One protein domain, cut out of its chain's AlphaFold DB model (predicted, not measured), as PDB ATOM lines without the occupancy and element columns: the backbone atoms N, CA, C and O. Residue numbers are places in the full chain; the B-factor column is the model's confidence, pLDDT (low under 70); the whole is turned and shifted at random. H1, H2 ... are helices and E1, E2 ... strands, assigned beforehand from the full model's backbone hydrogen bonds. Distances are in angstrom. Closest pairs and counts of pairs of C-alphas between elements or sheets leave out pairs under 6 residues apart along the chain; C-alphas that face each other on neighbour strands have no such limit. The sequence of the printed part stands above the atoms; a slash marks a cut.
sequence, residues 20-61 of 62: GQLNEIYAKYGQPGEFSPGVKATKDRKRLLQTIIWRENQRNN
ATOM      1  N   GLY A  20      10.960 -26.654   8.608       96.44
ATOM      2  CA  GLY A  20      11.543 -27.842   9.244       96.44
ATOM      3  C   GLY A  20      10.595 -29.044   9.235       96.44
ATOM      4  O   GLY A  20      10.985 -30.130   8.818       96.44
ATOM      5  N   GLN A  21       9.326 -28.828   9.595       94.31
ATOM      6  CA  GLN A  21       8.303 -29.882   9.580       94.31
ATOM      7  C   GLN A  21       8.041 -30.406   8.162       94.31
ATOM      8  O   GLN A  21       7.859 -31.604   7.958       94.31
ATOM      9  N   LEU A  22       8.058 -29.515   7.168       93.31
ATOM     10  CA  LEU A  22       7.977 -29.890   5.755       93.31
ATOM     11  C   LEU A  22       9.152 -30.782   5.334       93.31
ATOM     12  O   LEU A  22       8.933 -31.809   4.693       93.31
ATOM     13  N   ASN A  23      10.376 -30.438   5.740       94.25
ATOM     14  CA  ASN A  23      11.561 -31.239   5.431       94.25
ATOM     15  C   ASN A  23      11.494 -32.642   6.047       94.25
ATOM     16  O   ASN A  23      11.844 -33.611   5.377       94.25
ATOM     17  N   GLU A  24      11.006 -32.773   7.281       95.56
ATOM     18  CA  GLU A  24      10.815 -34.079   7.929       95.56
ATOM     19  C   GLU A  24       9.810 -34.955   7.167       95.56
ATOM     20  O   GLU A  24      10.053 -36.143   6.937       95.56
ATOM     21  N   ILE A  25       8.698 -34.366   6.720       93.50
ATOM     22  CA  ILE A  25       7.694 -35.064   5.906       93.50
ATOM     23  C   ILE A  25       8.303 -35.514   4.580       93.50
ATOM     24  O   ILE A  25       8.131 -36.672   4.195       93.50
ATOM     25  N   TYR A  26       9.041 -34.639   3.897       94.50
ATOM     26  CA  TYR A  26       9.672 -34.967   2.620       94.50
ATOM     27  C   TYR A  26      10.760 -36.031   2.759       94.50
ATOM     28  O   TYR A  26      10.862 -36.905   1.901       94.50
ATOM     29  N   ALA A  27      11.522 -36.026   3.853       94.19
ATOM     30  CA  ALA A  27      12.493 -37.077   4.138       94.19
ATOM     31  C   ALA A  27      11.821 -38.441   4.367       94.19
ATOM     32  O   ALA A  27      12.370 -39.471   3.983       94.19
ATOM     33  N   LYS A  28      10.624 -38.460   4.968       94.44
ATOM     34  CA  LYS A  28       9.896 -39.697   5.280       94.44
ATOM     35  C   LYS A  28       9.096 -40.251   4.100       94.44
ATOM     36  O   LYS A  28       9.074 -41.462   3.898       94.44
ATOM     37  N   TYR A  29       8.417 -39.387   3.349       92.94
ATOM     38  CA  TYR A  29       7.431 -39.794   2.340       92.94
ATOM     39  C   TYR A  29       7.805 -39.400   0.907       92.94
ATOM     40  O   TYR A  29       7.161 -39.850  -0.034       92.94
ATOM     41  N   GLY A  30       8.867 -38.616   0.728       91.75
ATOM     42  CA  GLY A  30       9.261 -38.059  -0.558       91.75
ATOM     43  C   GLY A  30       8.598 -36.716  -0.833       91.75
ATOM     44  O   GLY A  30       7.695 -36.270  -0.119       91.75
ATOM     45  N   GLN A  31       9.089 -36.037  -1.867       91.69
ATOM     46  CA  GLN A  31       8.509 -34.764  -2.285       91.69
ATOM     47  C   GLN A  31       7.183 -34.969  -3.034       91.69
ATOM     48  O   GLN A  31       6.912 -36.060  -3.541       91.69
ATOM     49  N   PRO A  32       6.338 -33.929  -3.152       89.50
ATOM     50  CA  PRO A  32       5.151 -33.998  -3.993       89.50
ATOM     51  C   PRO A  32       5.512 -34.450  -5.416       89.50
ATOM     52  O   PRO A  32       6.404 -33.894  -6.052       89.50
ATOM     53  N   GLY A  33       4.825 -35.481  -5.913       84.38
ATOM     54  CA  GLY A  33       5.143 -36.111  -7.202       84.38
ATOM     55  C   GLY A  33       6.125 -37.286  -7.113       84.38
ATOM     56  O   GLY A  33       6.429 -37.911  -8.132       84.38
ATOM     57  N   GLU A  34       6.589 -37.633  -5.915       89.75
ATOM     58  CA  GLU A  34       7.348 -38.851  -5.634       89.75
ATOM     59  C   GLU A  34       6.452 -39.891  -4.950       89.75
ATOM     60  O   GLU A  34       5.507 -39.556  -4.239       89.75
ATOM     61  N   PHE A  35       6.709 -41.173  -5.211       86.81
ATOM     62  CA  PHE A  35       6.047 -42.271  -4.498       86.81
ATOM     63  C   PHE A  35       6.712 -42.536  -3.142       86.81
ATOM     64  O   PHE A  35       6.054 -42.906  -2.173       86.81
ATOM     65  N   SER A  36       8.026 -42.338  -3.094       89.50
ATOM     66  CA  SER A  36       8.879 -42.390  -1.909       89.50
ATOM     67  C   SER A  36      10.092 -41.484  -2.154       89.50
ATOM     68  O   SER A  36      10.314 -41.111  -3.309       89.50
ATOM     69  N   PRO A  37      10.907 -41.146  -1.136       93.44
ATOM     70  CA  PRO A  37      12.059 -40.262  -1.320       93.44
ATOM     71  C   PRO A  37      12.948 -40.700  -2.491       93.44
ATOM     72  O   PRO A  37      13.463 -41.819  -2.504       93.44
ATOM     73  N   GLY A  38      13.079 -39.836  -3.502       91.06
ATOM     74  CA  GLY A  38      13.900 -40.084  -4.692       91.06
ATOM     75  C   GLY A  38      13.280 -41.001  -5.757       91.06
ATOM     76  O   GLY A  38      13.875 -41.174  -6.822       91.06
ATOM     77  N   VAL A  39      12.087 -41.560  -5.535       91.19
ATOM     78  CA  VAL A  39      11.379 -42.408  -6.510       91.19
ATOM     79  C   VAL A  39      10.258 -41.609  -7.160       91.19
ATOM     80  O   VAL A  39       9.208 -41.375  -6.559       91.19
ATOM     81  N   LYS A  40      10.455 -41.201  -8.418       87.44
ATOM     82  CA  LYS A  40       9.436 -40.466  -9.180       87.44
ATOM     83  C   LYS A  40       8.175 -41.303  -9.367       87.44
ATOM     84  O   LYS A  40       8.242 -42.489  -9.693       87.44
ATOM     85  N   ALA A  41       7.014 -40.676  -9.187       84.25
ATOM     86  CA  ALA A  41       5.747 -41.324  -9.478       84.25
ATOM     87  C   ALA A  41       5.679 -41.674 -10.975       84.25
ATOM     88  O   ALA A  41       5.883 -40.831 -11.844       84.25
ATOM     89  N   THR A  42       5.381 -42.935 -11.283       75.44
ATOM     90  CA  THR A  42       5.453 -43.506 -12.641       75.44
ATOM     91  C   THR A  42       4.359 -43.028 -13.592       75.44
ATOM     92  O   THR A  42       4.409 -43.330 -14.785       75.44
ATOM     93  N   LYS A  43       3.341 -42.312 -13.107       67.94
ATOM     94  CA  LYS A  43       2.245 -41.869 -13.964       67.94
ATOM     95  C   LYS A  43       1.603 -40.602 -13.434       67.94
ATOM     96  O   LYS A  43       1.001 -40.610 -12.358       67.94
ATOM     97  N   ASP A  44       1.599 -39.570 -14.268       61.94
ATOM     98  CA  ASP A  44       0.587 -38.531 -14.172       61.94
ATOM     99  C   ASP A  44      -0.780 -39.204 -14.215       61.94
ATOM    100  O   ASP A  44      -1.162 -39.853 -15.199       61.94
ATOM    101  N   ARG A  45      -1.540 -39.082 -13.126       66.19
ATOM    102  CA  ARG A  45      -2.934 -39.517 -13.104       66.19
ATOM    103  C   ARG A  45      -3.715 -38.568 -14.010       66.19
ATOM    104  O   ARG A  45      -4.362 -37.654 -13.518       66.19
ATOM    105  N   LYS A  46      -3.679 -38.790 -15.331       67.25
ATOM    106  CA  LYS A  46      -4.386 -37.988 -16.352       67.25
ATOM    107  C   LYS A  46      -5.848 -37.733 -15.972       67.25
ATOM    108  O   LYS A  46      -6.347 -36.630 -16.139       67.25
ATOM    109  N   ARG A  47      -6.495 -38.736 -15.367       68.38
ATOM    110  CA  ARG A  47      -7.857 -38.641 -14.829       68.38
ATOM    111  C   ARG A  47      -7.982 -37.644 -13.667       68.38
ATOM    112  O   ARG A  47      -8.958 -36.908 -13.601       68.38
ATOM    113  N   LEU A  48      -7.005 -37.613 -12.760       69.75
ATOM    114  CA  LEU A  48      -6.954 -36.668 -11.640       69.75
ATOM    115  C   LEU A  48      -6.678 -35.243 -12.146       69.75
ATOM    116  O   LEU A  48      -7.375 -34.324 -11.740       69.75
ATOM    117  N   LEU A  49      -5.752 -35.081 -13.097       73.44
ATOM    118  CA  LEU A  49      -5.475 -33.803 -13.767       73.44
ATOM    119  C   LEU A  49      -6.706 -33.253 -14.497       73.44
ATOM    120  O   LEU A  49      -7.077 -32.110 -14.271       73.44
ATOM    121  N   GLN A  50      -7.402 -34.073 -15.293       76.94
ATOM    122  CA  GLN A  50      -8.664 -33.671 -15.932       76.94
ATOM    123  C   GLN A  50      -9.726 -33.252 -14.912       76.94
ATOM    124  O   GLN A  50     -10.458 -32.296 -15.149       76.94
ATOM    125  N   THR A  51      -9.794 -33.943 -13.773       79.81
ATOM    126  CA  THR A  51     -10.750 -33.618 -12.708       79.81
ATOM    127  C   THR A  51     -10.399 -32.289 -12.032       79.81
ATOM    128  O   THR A  51     -11.293 -31.492 -11.767       79.81
ATOM    129  N   ILE A  52      -9.111 -32.025 -11.780       82.94
ATOM    130  CA  ILE A  52      -8.627 -30.758 -11.208       82.94
ATOM    131  C   ILE A  52      -8.900 -29.600 -12.175       82.94
ATOM    132  O   ILE A  52      -9.521 -28.621 -11.770       82.94
ATOM    133  N   ILE A  53      -8.536 -29.757 -13.452       86.00
ATOM    134  CA  ILE A  53      -8.762 -28.754 -14.506       86.00
ATOM    135  C   ILE A  53     -10.256 -28.438 -14.649       86.00
ATOM    136  O   ILE A  53     -10.645 -27.275 -14.706       86.00
ATOM    137  N   TRP A  54     -11.117 -29.462 -14.667       84.44
ATOM    138  CA  TRP A  54     -12.566 -29.258 -14.725       84.44
ATOM    139  C   TRP A  54     -13.067 -28.435 -13.530       84.44
ATOM    140  O   TRP A  54     -13.821 -27.483 -13.711       84.44
ATOM    141  N   ARG A  55     -12.599 -28.749 -12.317       77.38
ATOM    142  CA  ARG A  55     -13.014 -28.076 -11.076       77.38
ATOM    143  C   ARG A  55     -12.491 -26.641 -10.963       77.38
ATOM    144  O   ARG A  55     -13.150 -25.800 -10.363       77.38
ATOM    145  N   GLU A  56     -11.311 -26.356 -11.507       82.06
ATOM    146  CA  GLU A  56     -10.781 -24.991 -11.634       82.06
ATOM    147  C   GLU A  56     -11.578 -24.163 -12.636       82.06
ATOM    148  O   GLU A  56     -11.954 -23.037 -12.324       82.06
ATOM    149  N   ASN A  57     -11.938 -24.741 -13.783       81.12
ATOM    150  CA  ASN A  57     -12.776 -24.056 -14.763       81.12
ATOM    151  C   ASN A  57     -14.174 -23.723 -14.225       81.12
ATOM    152  O   ASN A  57     -14.723 -22.697 -14.601       81.12
ATOM    153  N   GLN A  58     -14.757 -24.544 -13.347       75.62
ATOM    154  CA  GLN A  58     -16.040 -24.203 -12.714       75.62
ATOM    155  C   GLN A  58     -15.915 -23.008 -11.752       75.62
ATOM    156  O   GLN A  58     -16.780 -22.146 -11.763       75.62
ATOM    157  N   ARG A  59     -14.819 -22.908 -10.984       67.44
ATOM    158  CA  ARG A  59     -14.582 -21.789 -10.047       67.44
ATOM    159  C   ARG A  59     -14.321 -20.447 -10.727       67.44
ATOM    160  O   ARG A  59     -14.592 -19.420 -10.130       67.44
ATOM    161  N   ASN A  60     -13.761 -20.452 -11.934       67.75
ATOM    162  CA  ASN A  60     -13.444 -19.224 -12.671       67.75
ATOM    163  C   ASN A  60     -14.637 -18.673 -13.478       67.75
ATOM    164  O   ASN A  60     -14.501 -17.630 -14.110       67.75
ATOM    165  N   ASN A  61     -15.759 -19.400 -13.517       59.78
ATOM    166  CA  ASN A  61     -16.990 -19.006 -14.213       59.78
ATOM    167  C   ASN A  61     -18.111 -18.560 -13.247       59.78
ATOM    168  O   ASN A  61     -19.225 -18.303 -13.704       59.78
TER     169      ASN A  61
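Overview. This is residues 20 to 61 of the 62 residues of an uncharacterized protein of Pelotomaculum sp. PtaB.Bin104 (UniProt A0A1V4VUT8). An open, flat shape: helix H1 and a small turn of chain with strand E1 make one end, and helix H2 sticks out at the other as a free arm, residues 45 to 61. The printed part has 42 residues, with H1, E1 and H2 in that order, mostly helix. It is extended, with a radius of gyration of the C-alphas of 14.2 A and spans of 39 by 25 by 8 A.

Along the chain. H1, residues 20 to 29, begins at C-alpha 20 (11.543, -27.842, 9.244) and is 14.4 A long. E1 is residues 34 to 36, 5.4 A. H2, residues 46 to 59, is 20.2 A long and ends at C-alpha 59 (-14.582, -21.789, -10.047).

Arrangement. The closest C-alphas of H1 and E1, those of Tyr 29 and Ser 36, are 5.2 A apart. E1 pairs with no named strand, but its residues 34 to 36 pair antiparallel with residues 39 to 40. H2 is apart from H1 and from E1. In H1 and H2 every O i to N i+4 pair is within hydrogen-bond range.

Size, cuts and confidence. The C-alphas farthest apart, of Ala 27 and Asn 61, are 39.1 A apart. The printed part has no cut. The link H1 to E1 is tight and E1 to H2 short. The pLDDT is under 70 at residues 43 to 48 and 59 to 61.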